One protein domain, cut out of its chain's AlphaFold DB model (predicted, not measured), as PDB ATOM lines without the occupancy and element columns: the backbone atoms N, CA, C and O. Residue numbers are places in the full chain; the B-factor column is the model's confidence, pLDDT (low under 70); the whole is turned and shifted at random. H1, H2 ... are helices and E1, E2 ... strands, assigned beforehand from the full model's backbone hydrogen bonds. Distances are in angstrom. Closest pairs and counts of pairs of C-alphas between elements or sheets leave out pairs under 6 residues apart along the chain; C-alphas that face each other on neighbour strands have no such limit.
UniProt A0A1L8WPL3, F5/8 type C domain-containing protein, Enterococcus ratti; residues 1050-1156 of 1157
ATOM      1  N   GLU A1050     -14.414  12.739 -39.494       83.06
ATOM      2  CA  GLU A1050     -13.566  11.595 -39.150       83.06
ATOM      3  C   GLU A1050     -14.370  10.375 -38.685       83.06
ATOM      4  O   GLU A1050     -14.136   9.255 -39.134       83.06
ATOM      5  N   GLN A1051     -15.343  10.568 -37.795       81.12
ATOM      6  CA  GLN A1051     -16.171   9.483 -37.277       81.12
ATOM      7  C   GLN A1051     -17.126   8.924 -38.339       81.12
ATOM      8  O   GLN A1051     -17.305   7.705 -38.402       81.12
ATOM      9  N   LYS A1052     -17.707   9.783 -39.190       81.94
ATOM     10  CA  LYS A1052     -18.513   9.353 -40.348       81.94
ATOM     11  C   LYS A1052     -17.674   8.513 -41.302       81.94
ATOM     12  O   LYS A1052     -18.073   7.406 -41.659       81.94
ATOM     13  N   ALA A1053     -16.474   8.995 -41.626       86.31
ATOM     14  CA  ALA A1053     -15.545   8.276 -42.478       86.31
ATOM     15  C   ALA A1053     -15.124   6.936 -41.873       86.31
ATOM     16  O   ALA A1053     -15.135   5.923 -42.565       86.31
ATOM     17  N   LYS A1054     -14.833   6.893 -40.570       87.19
ATOM     18  CA  LYS A1054     -14.477   5.653 -39.874       87.19
ATOM     19  C   LYS A1054     -15.615   4.632 -39.902       87.19
ATOM     20  O   LYS A1054     -15.377   3.468 -40.203       87.19
ATOM     21  N   ALA A1055     -16.854   5.061 -39.665       84.06
ATOM     22  CA  ALA A1055     -18.025   4.189 -39.746       84.06
ATOM     23  C   ALA A1055     -18.264   3.659 -41.175       84.06
ATOM     24  O   ALA A1055     -18.526   2.469 -41.360       84.06
ATOM     25  N   ALA A1056     -18.130   4.519 -42.187       87.75
ATOM     26  CA  ALA A1056     -18.236   4.132 -43.593       87.75
ATOM     27  C   ALA A1056     -17.140   3.127 -43.993       87.75
ATOM     28  O   ALA A1056     -17.428   2.114 -44.635       87.75
ATOM     29  N   ILE A1057     -15.899   3.364 -43.561       91.94
ATOM     30  CA  ILE A1057     -14.752   2.476 -43.776       91.94
ATOM     31  C   ILE A1057     -14.957   1.116 -43.109       91.94
ATOM     32  O   ILE A1057     -14.732   0.097 -43.761       91.94
ATOM     33  N   GLU A1058     -15.453   1.061 -41.874       90.19
ATOM     34  CA  GLU A1058     -15.761  -0.212 -41.211       90.19
ATOM     35  C   GLU A1058     -16.868  -0.990 -41.942       90.19
ATOM     36  O   GLU A1058     -16.746  -2.201 -42.139       90.19
ATOM     37  N   LYS A1059     -17.915  -0.307 -42.434       88.94
ATOM     38  CA  LYS A1059     -18.958  -0.936 -43.268       88.94
ATOM     39  C   LYS A1059     -18.363  -1.529 -44.550       88.94
ATOM     40  O   LYS A1059     -18.676  -2.664 -44.910       88.94
ATOM     41  N   MET A1060     -17.480  -0.787 -45.220       93.50
ATOM     42  CA  MET A1060     -16.785  -1.241 -46.427       93.50
ATOM     43  C   MET A1060     -15.849  -2.426 -46.148       93.50
ATOM     44  O   MET A1060     -15.889  -3.423 -46.869       93.50
ATOM     45  N   LYS A1061     -15.077  -2.376 -45.061       92.69
ATOM     46  CA  LYS A1061     -14.213  -3.473 -44.605       92.69
ATOM     47  C   LYS A1061     -15.015  -4.735 -44.295       92.69
ATOM     48  O   LYS A1061     -14.638  -5.824 -44.727       92.69
ATOM     49  N   ALA A1062     -16.147  -4.604 -43.605       90.31
ATOM     50  CA  ALA A1062     -17.038  -5.722 -43.307       90.31
ATOM     51  C   ALA A1062     -17.642  -6.339 -44.580       90.31
ATOM     52  O   ALA A1062     -17.710  -7.565 -44.693       90.31
ATOM     53  N   ALA A1063     -18.031  -5.513 -45.556       91.31
ATOM     54  CA  ALA A1063     -18.526  -5.986 -46.845       91.31
ATOM     55  C   ALA A1063     -17.462  -6.796 -47.601       91.31
ATOM     56  O   ALA A1063     -17.748  -7.908 -48.045       91.31
ATOM     57  N   VAL A1064     -16.226  -6.288 -47.671       92.62
ATOM     58  CA  VAL A1064     -15.085  -6.997 -48.278       92.62
ATOM     59  C   VAL A1064     -14.801  -8.312 -47.547       92.62
ATOM     60  O   VAL A1064     -14.714  -9.366 -48.178       92.62
ATOM     61  N   LYS A1065     -14.744  -8.288 -46.211       92.81
ATOM     62  CA  LYS A1065     -14.559  -9.493 -45.390       92.81
ATOM     63  C   LYS A1065     -15.633 -10.543 -45.668       92.81
ATOM     64  O   LYS A1065     -15.322 -11.719 -45.820       92.81
ATOM     65  N   ASN A1066     -16.896 -10.133 -45.764       89.81
ATOM     66  CA  ASN A1066     -18.010 -11.052 -45.978       89.81
ATOM     67  C   ASN A1066     -18.020 -11.670 -47.386       89.81
ATOM     68  O   ASN A1066     -18.445 -12.814 -47.524       89.81
ATOM     69  N   VAL A1067     -17.561 -10.961 -48.425       91.31
ATOM     70  CA  VAL A1067     -17.453 -11.555 -49.774       91.31
ATOM     71  C   VAL A1067     -16.245 -12.480 -49.917       91.31
ATOM     72  O   VAL A1067     -16.308 -13.428 -50.695       91.31
ATOM     73  N   LEU A1068     -15.182 -12.247 -49.141       90.94
ATOM     74  CA  LEU A1068     -13.963 -13.061 -49.147       90.94
ATOM     75  C   LEU A1068     -13.987 -14.254 -48.182       90.94
ATOM     76  O   LEU A1068     -13.137 -15.127 -48.304       90.94
ATOM     77  N   LYS A1069     -14.940 -14.334 -47.244       89.94
ATOM     78  CA  LYS A1069     -14.977 -15.384 -46.201       89.94
ATOM     79  C   LYS A1069     -14.984 -16.823 -46.726       89.94
ATOM     80  O   LYS A1069     -14.491 -17.713 -46.043       89.94
ATOM     81  N   ASP A1070     -15.535 -17.023 -47.920       85.69
ATOM     82  CA  ASP A1070     -15.662 -18.330 -48.571       85.69
ATOM     83  C   ASP A1070     -14.587 -18.541 -49.655       85.69
ATOM     84  O   ASP A1070     -14.642 -19.512 -50.406       85.69
ATOM     85  N   GLN A1071     -13.637 -17.608 -49.786       89.19
ATOM     86  CA  GLN A1071     -12.549 -17.667 -50.760       89.19
ATOM     87  C   GLN A1071     -11.265 -18.169 -50.102       89.19
ATOM     88  O   GLN A1071     -10.958 -17.838 -48.956       89.19
ATOM     89  N   ASP A1072     -10.481 -18.942 -50.849       89.06
ATOM     90  CA  ASP A1072      -9.140 -19.314 -50.417       89.06
ATOM     91  C   ASP A1072      -8.212 -18.093 -50.518       89.06
ATOM     92  O   ASP A1072      -7.972 -17.551 -51.599       89.06
ATOM     93  N   VAL A1073      -7.665 -17.669 -49.377       87.62
ATOM     94  CA  VAL A1073      -6.764 -16.512 -49.268       87.62
ATOM     95  C   VAL A1073      -5.501 -16.653 -50.114       87.62
ATOM     96  O   VAL A1073      -4.903 -15.646 -50.469       87.62
ATOM     97  N   LYS A1074      -5.106 -17.879 -50.488       87.56
ATOM     98  CA  LYS A1074      -3.966 -18.124 -51.383       87.56
ATOM     99  C   LYS A1074      -4.283 -17.921 -52.863       87.56
ATOM    100  O   LYS A1074      -3.356 -17.927 -53.665       87.56
ATOM    101  N   THR A1075      -5.552 -17.759 -53.239       88.88
ATOM    102  CA  THR A1075      -5.972 -17.648 -54.648       88.88
ATOM    103  C   THR A1075      -6.975 -16.527 -54.924       88.88
ATOM    104  O   THR A1075      -7.269 -16.258 -56.088       88.88
ATOM    105  N   ALA A1076      -7.481 -15.850 -53.887       88.88
ATOM    106  CA  ALA A1076      -8.388 -14.717 -54.038       88.88
ATOM    107  C   ALA A1076      -7.748 -13.621 -54.917       88.88
ATOM    108  O   ALA A1076      -6.639 -13.183 -54.599       88.88
ATOM    109  N   PRO A1077      -8.405 -13.189 -56.010       90.75
ATOM    110  CA  PRO A1077      -7.834 -12.215 -56.931       90.75
ATOM    111  C   PRO A1077      -7.896 -10.797 -56.360       90.75
ATOM    112  O   PRO A1077      -8.770 -10.484 -55.549       90.75
ATOM    113  N   ASP A1078      -7.034  -9.920 -56.871       92.12
ATOM    114  CA  ASP A1078      -7.133  -8.480 -56.634       92.12
ATOM    115  C   ASP A1078      -8.433  -7.932 -57.227       92.12
ATOM    116  O   ASP A1078      -8.862  -8.324 -58.320       92.12
ATOM    117  N   PHE A1079      -9.063  -6.992 -56.529       93.62
ATOM    118  CA  PHE A1079     -10.233  -6.302 -57.059       93.62
ATOM    119  C   PHE A1079     -10.386  -4.897 -56.486       93.62
ATOM    120  O   PHE A1079      -9.875  -4.560 -55.416       93.62
ATOM    121  N   VAL A1080     -11.125  -4.072 -57.226       93.12
ATOM    122  CA  VAL A1080     -11.386  -2.675 -56.886       93.12
ATOM    123  C   VAL A1080     -12.887  -2.431 -56.845       93.12
ATOM    124  O   VAL A1080     -13.621  -2.884 -57.721       93.12
ATOM    125  N   VAL A1081     -13.342  -1.676 -55.847       92.25
ATOM    126  CA  VAL A1081     -14.732  -1.223 -55.729       92.25
ATOM    127  C   VAL A1081     -14.737   0.287 -55.559       92.25
ATOM    128  O   VAL A1081     -14.224   0.816 -54.579       92.25
ATOM    129  N   THR A1082     -15.322   1.009 -56.510       89.81
ATOM    130  CA  THR A1082     -15.416   2.470 -56.443       89.81
ATOM    131  C   THR A1082     -16.739   2.961 -57.014       89.81
ATOM    132  O   THR A1082     -17.379   2.277 -57.816       89.81
ATOM    133  N   ASN A1083     -17.164   4.150 -56.603       87.25
ATOM    134  CA  ASN A1083     -18.226   4.912 -57.257       87.25
ATOM    135  C   ASN A1083     -17.688   6.098 -58.084       87.25
ATOM    136  O   ASN A1083     -18.461   6.943 -58.524       87.25
ATOM    137  N   SER A1084     -16.373   6.134 -58.335       79.81
ATOM    138  CA  SER A1084     -15.727   7.088 -59.239       79.81
ATOM    139  C   SER A1084     -16.110   6.838 -60.712       79.81
ATOM    140  O   SER A1084     -16.304   5.682 -61.102       79.81
ATOM    141  N   PRO A1085     -16.168   7.881 -61.566       71.88
ATOM    142  CA  PRO A1085     -16.352   7.728 -63.014       71.88
ATOM    143  C   PRO A1085     -15.243   6.910 -63.692       71.88
ATOM    144  O   PRO A1085     -15.470   6.312 -64.742       71.88
ATOM    145  N   MET A1086     -14.043   6.874 -63.106       71.25
ATOM    146  CA  MET A1086     -12.933   6.045 -63.576       71.25
ATOM    147  C   MET A1086     -12.977   4.678 -62.888       71.25
ATOM    148  O   MET A1086     -12.554   4.537 -61.743       71.25
ATOM    149  N   GLN A1087     -13.492   3.674 -63.599       72.62
ATOM    150  CA  GLN A1087     -13.579   2.287 -63.134       72.62
ATOM    151  C   GLN A1087     -12.510   1.432 -63.833       72.62
ATOM    152  O   GLN A1087     -12.410   1.481 -65.064       72.62
ATOM    153  N   PRO A1088     -11.723   0.623 -63.106       76.75
ATOM    154  CA  PRO A1088     -10.847  -0.361 -63.732       76.75
ATOM    155  C   PRO A1088     -11.666  -1.469 -64.414       76.75
ATOM    156  O   PRO A1088     -12.762  -1.822 -63.980       76.75
ATOM    157  N   THR A1089     -11.133  -2.038 -65.499       82.00
ATOM    158  CA  THR A1089     -11.764  -3.185 -66.170       82.00
ATOM    159  C   THR A1089     -11.478  -4.456 -65.364       82.00
ATOM    160  O   THR A1089     -10.326  -4.870 -65.272       82.00
ATOM    161  N   LEU A1090     -12.516  -5.054 -64.768       87.31
ATOM    162  CA  LEU A1090     -12.441  -6.299 -63.992       87.31
ATOM    163  C   LEU A1090     -13.182  -7.432 -64.711       87.31
ATOM    164  O   LEU A1090     -14.269  -7.222 -65.255       87.31
ATOM    165  N   ASN A1091     -12.629  -8.647 -64.654       86.19
ATOM    166  CA  ASN A1091     -13.146  -9.825 -65.353       86.19
ATOM    167  C   ASN A1091     -13.273 -11.013 -64.378       86.19
ATOM    168  O   ASN A1091     -12.535 -11.096 -63.396       86.19
ATOM    169  N   GLY A1092     -14.166 -11.965 -64.668       91.56
ATOM    170  CA  GLY A1092     -14.278 -13.221 -63.912       91.56
ATOM    171  C   GLY A1092     -14.607 -13.029 -62.425       91.56
ATOM    172  O   GLY A1092     -15.414 -12.170 -62.070       91.56
ATOM    173  N   LEU A1093     -13.967 -13.824 -61.560       87.94
ATOM    174  CA  LEU A1093     -14.202 -13.832 -60.109       87.94
ATOM    175  C   LEU A1093     -13.948 -12.462 -59.451       87.94
ATOM    176  O   LEU A1093     -14.705 -12.059 -58.574       87.94
ATOM    177  N   ALA A1094     -12.948 -11.701 -59.916       90.00
ATOM    178  CA  ALA A1094     -12.667 -10.355 -59.402       90.00
ATOM    179  C   ALA A1094     -13.852  -9.395 -59.611       90.00
ATOM    180  O   ALA A1094     -14.178  -8.602 -58.728       90.00
ATOM    181  N   LYS A1095     -14.539  -9.499 -60.759       91.75
ATOM    182  CA  LYS A1095     -15.747  -8.715 -61.046       91.75
ATOM    183  C   LYS A1095     -16.915  -9.135 -60.154       91.75
ATOM    184  O   LYS A1095     -17.600  -8.274 -59.614       91.75
ATOM    185  N   GLU A1096     -17.125 -10.439 -59.977       90.38
ATOM    186  CA  GLU A1096     -18.204 -10.963 -59.131       90.38
ATOM    187  C   GLU A1096     -18.055 -10.510 -57.670       90.38
ATOM    188  O   GLU A1096     -19.016 -10.032 -57.060       90.38
ATOM    189  N   LEU A1097     -16.844 -10.619 -57.115       91.94
ATOM    190  CA  LEU A1097     -16.544 -10.191 -55.750       91.94
ATOM    191  C   LEU A1097     -16.721  -8.676 -55.588       91.94
ATOM    192  O   LEU A1097     -17.343  -8.241 -54.615       91.94
ATOM    193  N   ALA A1098     -16.255  -7.884 -56.559       91.00
ATOM    194  CA  ALA A1098     -16.437  -6.435 -56.566       91.00
ATOM    195  C   ALA A1098     -17.922  -6.030 -56.616       91.00
ATOM    196  O   ALA A1098     -18.351  -5.187 -55.826       91.00
ATOM    197  N   ASP A1099     -18.726  -6.656 -57.482       89.12
ATOM    198  CA  ASP A1099     -20.159  -6.366 -57.623       89.12
ATOM    199  C   ASP A1099     -20.942  -6.760 -56.350       89.12
ATOM    200  O   ASP A1099     -21.807  -6.012 -55.888       89.12
ATOM    201  N   ARG A1100     -20.600  -7.894 -55.717       89.81
ATOM    202  CA  ARG A1100     -21.180  -8.318 -54.427       89.81
ATOM    203  C   ARG A1100     -20.818  -7.365 -53.290       89.81
ATOM    204  O   ARG A1100     -21.692  -7.018 -52.497       89.81
ATOM    205  N   ALA A1101     -19.558  -6.939 -53.213       89.25
ATOM    206  CA  ALA A1101     -19.103  -5.992 -52.200       89.25
ATOM    207  C   ALA A1101     -19.771  -4.624 -52.389       89.25
ATOM    208  O   ALA A1101     -20.265  -4.052 -51.420       89.25
ATOM    209  N   LYS A1102     -19.876  -4.144 -53.637       89.00
ATOM    210  CA  LYS A1102     -20.591  -2.910 -53.982       89.00
ATOM    211  C   LYS A1102     -22.059  -2.966 -53.557       89.00
ATOM    212  O   LYS A1102     -22.536  -2.071 -52.867       89.00
ATOM    213  N   LYS A1103     -22.753  -4.056 -53.890       85.56
ATOM    214  CA  LYS A1103     -24.149  -4.265 -53.487       85.56
ATOM    215  C   LYS A1103     -24.321  -4.302 -51.965       85.56
ATOM    216  O   LYS A1103     -25.344  -3.859 -51.461       85.56
ATOM    217  N   ALA A1104     -23.338  -4.825 -51.231       81.94
ATOM    218  CA  ALA A1104     -23.387  -4.913 -49.773       81.94
ATOM    219  C   ALA A1104     -23.174  -3.564 -49.057       81.94
ATOM    220  O   ALA A1104     -23.570  -3.428 -47.898       81.94
ATOM    221  N   ILE A1105     -22.556  -2.574 -49.711       88.56
ATOM    222  CA  ILE A1105     -22.330  -1.247 -49.113       88.56
ATOM    223  C   ILE A1105     -23.427  -0.237 -49.469       88.56
ATOM    224  O   ILE A1105     -23.643   0.693 -48.691       88.56
ATOM    225  N   GLU A1106     -24.162  -0.434 -50.566       79.19
ATOM    226  CA  GLU A1106     -25.255   0.452 -50.987       79.19
ATOM    227  C   GLU A1106     -26.472   0.434 -50.026       79.19
ATOM    228  O   GLU A1106     -26.821  -0.623 -49.495       79.19
ATOM    229  N   PRO A1107     -27.145   1.583 -49.801       65.00
ATOM    230  CA  PRO A1107     -26.729   2.933 -50.179       65.00
ATOM    231  C   PRO A1107     -25.677   3.456 -49.181       65.00
ATOM    232  O   PRO A1107     -25.940   3.574 -47.985       65.00
ATOM    233  N   LEU A1108     -24.473   3.759 -49.667       80.81
ATOM    234  CA  LEU A1108     -23.470   4.529 -48.926       80.81
ATOM    235  C   LEU A1108     -23.288   5.857 -49.665       80.81
ATOM    236  O   LEU A1108     -23.038   5.853 -50.872       80.81
ATOM    237  N   SER A1109     -23.466   6.972 -48.958       77.50
ATOM    238  CA  SER A1109     -23.189   8.319 -49.466       77.50
ATOM    239  C   SER A1109     -21.676   8.567 -49.585       77.50
ATOM    240  O   SER A1109     -20.871   7.799 -49.068       77.50
ATOM    241  N   GLY A1110     -21.277   9.622 -50.302       84.50
ATOM    242  CA  GLY A1110     -19.869  10.014 -50.447       84.50
ATOM    243  C   GLY A1110     -19.093   9.287 -51.545       84.50
ATOM    244  O   GLY A1110     -19.603   8.390 -52.212       84.50
ATOM    245  N   ARG A1111     -17.852   9.716 -51.792       88.88
ATOM    246  CA  ARG A1111     -16.929   9.099 -52.757       88.88
ATOM    247  C   ARG A1111     -16.077   8.052 -52.053       88.88
ATOM    248  O   ARG A1111     -15.501   8.335 -51.005       88.88
ATOM    249  N   TYR A1112     -15.940   6.873 -52.653       91.94
ATOM    250  CA  TYR A1112     -15.103   5.811 -52.102       91.94
ATOM    251  C   TYR A1112     -14.286   5.072 -53.161       91.94
ATOM    252  O   TYR A1112     -14.675   4.950 -54.328       91.94
ATOM    253  N   PHE A1113     -13.147   4.542 -52.725       92.06
ATOM    254  CA  PHE A1113     -12.282   3.671 -53.510       92.06
ATOM    255  C   PHE A1113     -11.716   2.578 -52.605       92.06
ATOM    256  O   PHE A1113     -10.955   2.860 -51.686       92.06
ATOM    257  N   ILE A1114     -12.103   1.336 -52.859       94.44
ATOM    258  CA  ILE A1114     -11.631   0.142 -52.162       94.44
ATOM    259  C   ILE A1114     -10.707  -0.600 -53.117       94.44
ATOM    260  O   ILE A1114     -11.103  -0.872 -54.248       94.44
ATOM    261  N   HIS A1115      -9.522  -0.975 -52.659       93.44
ATOM    262  CA  HIS A1115      -8.588  -1.810 -53.395       93.44
ATOM    263  C   HIS A1115      -8.133  -2.953 -52.498       93.44
ATOM    264  O   HIS A1115      -7.538  -2.733 -51.446       93.44
ATOM    265  N   MET A1116      -8.459  -4.170 -52.912       93.44
ATOM    266  CA  MET A1116      -7.988  -5.388 -52.281       93.44
ATOM    267  C   MET A1116      -6.829  -5.931 -53.110       93.44
ATOM    268  O   MET A1116      -7.029  -6.272 -54.276       93.44
ATOM    269  N   ILE A1117      -5.645  -5.990 -52.507       91.94
ATOM    270  CA  ILE A1117      -4.414  -6.518 -53.094       91.94
ATOM    271  C   ILE A1117      -4.029  -7.785 -52.339       91.94
ATOM    272  O   ILE A1117      -3.867  -7.765 -51.120       91.94
ATOM    273  N   ASN A1118      -3.856  -8.884 -53.054       89.25
ATOM    274  CA  ASN A1118      -3.403 -10.144 -52.510       89.25
ATOM    275  C   ASN A1118      -2.011 -10.470 -53.056       89.25
ATOM    276  O   ASN A1118      -1.846 -10.878 -54.202       89.25
ATOM    277  N   ASP A1119      -0.991 -10.335 -52.211       85.19
ATOM    278  CA  ASP A1119       0.373 -10.779 -52.523       85.19
ATOM    279  C   ASP A1119       0.564 -12.302 -52.344       85.19
ATOM    280  O   ASP A1119       1.672 -12.823 -52.487       85.19
ATOM    281  N   TYR A1120      -0.525 -13.013 -52.023       83.62
ATOM    282  CA  TYR A1120      -0.622 -14.453 -51.787       83.62
ATOM    283  C   TYR A1120       0.194 -14.952 -50.575       83.62
ATOM    284  O   TYR A1120       0.335 -16.164 -50.348       83.62
ATOM    285  N   SER A1121       0.706 -14.038 -49.742       85.19
ATOM    286  CA  SER A1121       1.531 -14.361 -48.574       85.19
ATOM    287  C   SER A1121       0.705 -14.653 -47.316       85.19
ATOM    288  O   SER A1121       1.098 -15.516 -46.527       85.19
ATOM    289  N   ALA A1122      -0.486 -14.059 -47.187       86.12
ATOM    290  CA  ALA A1122      -1.350 -14.178 -46.010       86.12
ATOM    291  C   ALA A1122      -1.714 -15.637 -45.658       86.12
ATOM    292  O   ALA A1122      -1.947 -16.475 -46.537       86.12
ATOM    293  N   SER A1123      -1.751 -15.955 -44.361       88.00
ATOM    294  CA  SER A1123      -2.091 -17.285 -43.828       88.00
ATOM    295  C   SER A1123      -3.587 -17.474 -43.557       88.00
ATOM    296  O   SER A1123      -4.067 -18.603 -43.482       88.00
ATOM    297  N   ASN A1124      -4.329 -16.377 -43.401       91.81
ATOM    298  CA  ASN A1124      -5.764 -16.362 -43.135       91.81
ATOM    299  C   ASN A1124      -6.386 -15.032 -43.592       91.81
ATOM    300  O   ASN A1124      -5.682 -14.099 -43.984       91.81
ATOM    301  N   LEU A1125      -7.716 -14.950 -43.544       90.38
ATOM    302  CA  LEU A1125      -8.459 -13.804 -44.063       90.38
ATOM    303  C   LEU A1125      -8.198 -12.515 -43.279       90.38
ATOM    304  O   LEU A1125      -8.148 -11.448 -43.878       90.38
ATOM    305  N   ASP A1126      -8.014 -12.593 -41.962       91.12
ATOM    306  CA  ASP A1126      -7.747 -11.401 -41.155       91.12
ATOM    307  C   ASP A1126      -6.364 -10.813 -41.470       91.12
ATOM    308  O   ASP A1126      -6.215  -9.595 -41.521       91.12
ATOM    309  N   GLU A1127      -5.369 -11.660 -41.749       90.25
ATOM    310  CA  GLU A1127      -4.049 -11.227 -42.219       90.25
ATOM    311  C   GLU A1127      -4.106 -10.630 -43.634       90.25
ATOM    312  O   GLU A1127      -3.494  -9.591 -43.882       90.25
ATOM    313  N   LEU A1128      -4.893 -11.228 -44.538       91.44
ATOM    314  CA  LEU A1128      -5.115 -10.692 -45.883       91.44
ATOM    315  C   LEU A1128      -5.771  -9.305 -45.826       91.44
ATOM    316  O   LEU A1128      -5.291  -8.372 -46.462       91.44
ATOM    317  N   LEU A1129      -6.832  -9.146 -45.032       91.25
ATOM    318  CA  LEU A1129      -7.514  -7.861 -44.855       91.25
ATOM    319  C   LEU A1129      -6.623  -6.827 -44.170       91.25
ATOM    320  O   LEU A1129      -6.704  -5.652 -44.505       91.25
ATOM    321  N   ARG A1130      -5.774  -7.241 -43.224       89.88
ATOM    322  CA  ARG A1130      -4.832  -6.329 -42.573       89.88
ATOM    323  C   ARG A1130      -3.824  -5.777 -43.572       89.88
ATOM    324  O   ARG A1130      -3.651  -4.571 -43.621       89.88
ATOM    325  N   ASN A1131      -3.182  -6.629 -44.368       88.81
ATOM    326  CA  ASN A1131      -2.043  -6.220 -45.198       88.81
ATOM    327  C   ASN A1131      -2.446  -5.726 -46.598       88.81
ATOM    328  O   ASN A1131      -1.728  -4.938 -47.211       88.81
ATOM    329  N   GLY A1132      -3.574  -6.212 -47.117       90.62
ATOM    330  CA  GLY A1132      -3.959  -6.054 -48.516       90.62
ATOM    331  C   GLY A1132      -5.148  -5.132 -48.778       90.62
ATOM    332  O   GLY A1132      -5.422  -4.835 -49.939       90.62
ATOM    333  N   LEU A1133      -5.876  -4.688 -47.748       94.38
ATOM    334  CA  LEU A1133      -7.067  -3.857 -47.923       94.38
ATOM    335  C   LEU A1133      -6.747  -2.369 -47.785       94.38
ATOM    336  O   LEU A1133      -6.337  -1.898 -46.723       94.38
ATOM    337  N   TYR A1134      -7.044  -1.629 -48.848       94.62
ATOM    338  CA  TYR A1134      -6.931  -0.180 -48.907       94.62
ATOM    339  C   TYR A1134      -8.312   0.413 -49.156       94.62
ATOM    340  O   TYR A1134      -8.994   0.019 -50.103       94.62
ATOM    341  N   ILE A1135      -8.747   1.352 -48.322       94.69
ATOM    342  CA  ILE A1135     -10.039   2.028 -48.487       94.69
ATOM    343  C   ILE A1135      -9.819   3.525 -48.398       94.69
ATOM    344  O   ILE A1135      -9.297   3.996 -47.402       94.69
ATOM    345  N   PHE A1136     -10.282   4.272 -49.392       93.12
ATOM    346  CA  PHE A1136     -10.409   5.721 -49.340       93.12
ATOM    347  C   PHE A1136     -11.878   6.098 -49.246       93.12
ATOM    348  O   PHE A1136     -12.710   5.533 -49.963       93.12
ATOM    349  N   TYR A1137     -12.181   7.084 -48.409       93.62
ATOM    350  CA  TYR A1137     -13.527   7.612 -48.247       93.62
ATOM    351  C   TYR A1137     -13.523   9.129 -48.091       93.62
ATOM    352  O   TYR A1137     -12.694   9.689 -47.372       93.62
ATOM    353  N   GLN A1138     -14.482   9.783 -48.740       90.06
ATOM    354  CA  GLN A1138     -14.746  11.207 -48.603       90.06
ATOM    355  C   GLN A1138     -16.263  11.436 -48.598       90.06
ATOM    356  O   GLN A1138     -16.935  11.147 -49.587       90.06
ATOM    357  N   GLU A1139     -16.808  11.962 -47.500       84.94
ATOM    358  CA  GLU A1139     -18.263  12.106 -47.302       84.94
ATOM    359  C   GLU A1139     -18.921  12.993 -48.376       84.94
ATOM    360  O   GLU A1139     -20.002  12.698 -48.878       84.94
ATOM    361  N   ASN A1140     -18.264  14.089 -48.750       83.19
ATOM    362  CA  ASN A1140     -18.689  15.016 -49.799       83.19
ATOM    363  C   ASN A1140     -17.478  15.817 -50.310       83.19
ATOM    364  O   ASN A1140     -16.391  15.718 -49.751       83.19
ATOM    365  N   GLU A1141     -17.655  16.630 -51.355       80.81
ATOM    366  CA  GLU A1141     -16.541  17.348 -52.007       80.81
ATOM    367  C   GLU A1141     -15.777  18.310 -51.083       80.81
ATOM    368  O   GLU A1141     -14.626  18.630 -51.365       80.81
ATOM    369  N   ASN A1142     -16.402  18.743 -49.984       81.38
ATOM    370  CA  ASN A1142     -15.832  19.682 -49.019       81.38
ATOM    371  C   ASN A1142     -15.343  18.996 -47.729       81.38
ATOM    372  O   ASN A1142     -14.828  19.678 -46.844       81.38
ATOM    373  N   ALA A1143     -15.526  17.679 -47.591       84.00
ATOM    374  CA  ALA A1143     -15.095  16.921 -46.420       84.00
ATOM    375  C   ALA A1143     -13.627  16.469 -46.558       84.00
ATOM    376  O   ALA A1143     -13.182  16.199 -47.678       84.00
ATOM    377  N   PRO A1144     -12.875  16.331 -45.449       88.00
ATOM    378  CA  PRO A1144     -11.549  15.727 -45.478       88.00
ATOM    379  C   PRO A1144     -11.613  14.278 -45.987       88.00
ATOM    380  O   PRO A1144     -12.594  13.569 -45.750       88.00
ATOM    381  N   GLN A1145     -10.575  13.839 -46.697       90.12
ATOM    382  CA  GLN A1145     -10.473  12.468 -47.190       90.12
ATOM    383  C   GLN A1145      -9.748  11.600 -46.160       90.12
ATOM    384  O   GLN A1145      -8.717  11.991 -45.619       90.12
ATOM    385  N   TYR A1146     -10.270  10.404 -45.911       94.44
ATOM    386  CA  TYR A1146      -9.683   9.445 -44.978       94.44
ATOM    387  C   TYR A1146      -9.294   8.162 -45.700       94.44
ATOM    388  O   TYR A1146      -9.914   7.791 -46.704       94.44
ATOM    389  N   MET A1147      -8.280   7.480 -45.172       92.81
ATOM    390  CA  MET A1147      -7.793   6.209 -45.688       92.81
ATOM    391  C   MET A1147      -7.701   5.155 -44.580       92.81
ATOM    392  O   MET A1147      -7.326   5.452 -43.449       92.81
ATOM    393  N   LEU A1148      -8.014   3.911 -44.938       93.56
ATOM    394  CA  LEU A1148      -7.588   2.707 -44.234       93.56
ATOM    395  C   LEU A1148      -6.469   2.048 -45.039       93.56
ATOM    396  O   LEU A1148      -6.675   1.725 -46.209       93.56
ATOM    397  N   CYS A1149      -5.315   1.846 -44.416       89.75
ATOM    398  CA  CYS A1149      -4.164   1.152 -44.987       89.75
ATOM    399  C   CYS A1149      -3.458   0.389 -43.867       89.75
ATOM    400  O   CYS A1149      -3.249   0.951 -42.799       89.75
ATOM    401  N   MET A1150      -3.097  -0.877 -44.083       85.44
ATOM    402  CA  MET A1150      -2.450  -1.704 -43.051       85.44
ATOM    403  C   MET A1150      -3.231  -1.770 -41.722       85.44
ATOM    404  O   MET A1150      -2.649  -1.874 -40.648       85.44
ATOM    405  N   ASP A1151      -4.567  -1.704 -41.802       83.62
ATOM    406  CA  ASP A1151      -5.485  -1.621 -40.653       83.62
ATOM    407  C   ASP A1151      -5.343  -0.345 -39.794       83.62
ATOM    408  O   ASP A1151      -5.938  -0.225 -38.723       83.62
ATOM    409  N   GLU A1152      -4.596   0.645 -40.287       87.88
ATOM    410  CA  GLU A1152      -4.479   1.973 -39.702       87.88
ATOM    411  C   GLU A1152      -5.422   2.944 -40.417       87.88
ATOM    412  O   GLU A1152      -5.423   3.066 -41.644       87.88
ATOM    413  N   PHE A1153      -6.250   3.630 -39.631       90.00
ATOM    414  CA  PHE A1153      -7.134   4.692 -40.103       90.00
ATOM    415  C   PHE A1153      -6.431   6.040 -39.939       90.00
ATOM    416  O   PHE A1153      -6.023   6.391 -38.829       90.00
ATOM    417  N   SER A1154      -6.315   6.801 -41.023       91.06
ATOM    418  CA  SER A1154      -5.632   8.095 -41.035       91.06
ATOM    419  C   SER A1154      -6.321   9.110 -41.950       91.06
ATOM    420  O   SER A1154      -7.077   8.763 -42.862       91.06
ATOM    421  N   LEU A1155      -6.077  10.391 -41.669       89.12
ATOM    422  CA  LEU A1155      -6.422  11.493 -42.563       89.12
ATOM    423  C   LEU A1155      -5.431  11.516 -43.736       89.12
ATOM    424  O   LEU A1155      -4.233  11.326 -43.531       89.12
ATOM    425  N   VAL A1156      -5.931  11.740 -44.949       84.06
ATOM    426  CA  VAL A1156      -5.109  11.926 -46.148       84.06
ATOM    427  C   VAL A1156      -4.858  13.426 -46.313       84.06
ATOM    428  O   VAL A1156      -5.813  14.169 -46.542       84.06
TER     429      VAL A1156
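What this domain is: This is residues 1050 to 1156 of the 1157 residues of the protein "F5/8 type C domain-containing protein" of Enterococcus ratti (UniProt A0A1L8WPL3). Two helices cover one face of a five-stranded antiparallel sheet, long H1 slanting over inner strands and H2 over edge strand E1, while short H3 sits at the sheet's level. The 107 printed residues include three named helices and five named strands, in the order H1 E1 H2 E2 H3 E3 E4 E5; the sheet's order is E1 E2 E3 E4 E5. The class is mixed, in two layers, and the whole is compact, with a radius of gyration of the C-alphas of 13.1 A and spans of 39 by 26 by 19 A.

How they stand to each other: H1, residues 1050 to 1068, runs slantwise to E3, residues 1133 to 1138, at 37 degrees on the local plane and a height of 9.0 A over the sheet; their closest C-alphas are Ala 1053 and Tyr 1137, 6.1 A. H2, residues 1092 to 1105, is on the same face, over E1, residues 1079 to 1082. H1 and H2 touch, closest at the C-alphas of Ala 1063 and Ala 1101, 5.4 A, at a steep tilt of 41 degrees, opposite ways. H3, residues 1125 to 1132, only just touches H1, with 3 pairs of C-alphas within 8 A, the closest Lys 1065 and Leu 1129, 7.3 A. E2, residues 1111 to 1116, pairs with E1 through N 1081 and O 1114, 2.9 A, and with E3 through N 1113 and O 1136, 3.0 A. E3, E4, residues 1146 to 1149, and E5, residues 1152 to 1155, form a meander, each the antiparallel neighbour of the one before, in two hairpins; N 1148 and O 1135 are 2.8 A apart, N 1147 and O 1154 2.9 A. In H1, H2 and H3 every O i to N i+4 pair is within hydrogen-bond range.

Where its parts are: H1 begins at C-alpha 1050 (-13.566, 11.595, -39.150) and is 26.6 A long; H2 is 20.7 A, E2 17.0 A and E3 16.9 A. E5 ends at C-alpha 1155 (-6.422, 11.493, -42.563).

The domain as a whole: The C-alphas of Ser 1123 and Asn 1142 are the farthest apart, 39.8 A. The printed part has no cut and no long link; mean pLDDT of the printed part is 87.9, with residue 1107 under 70.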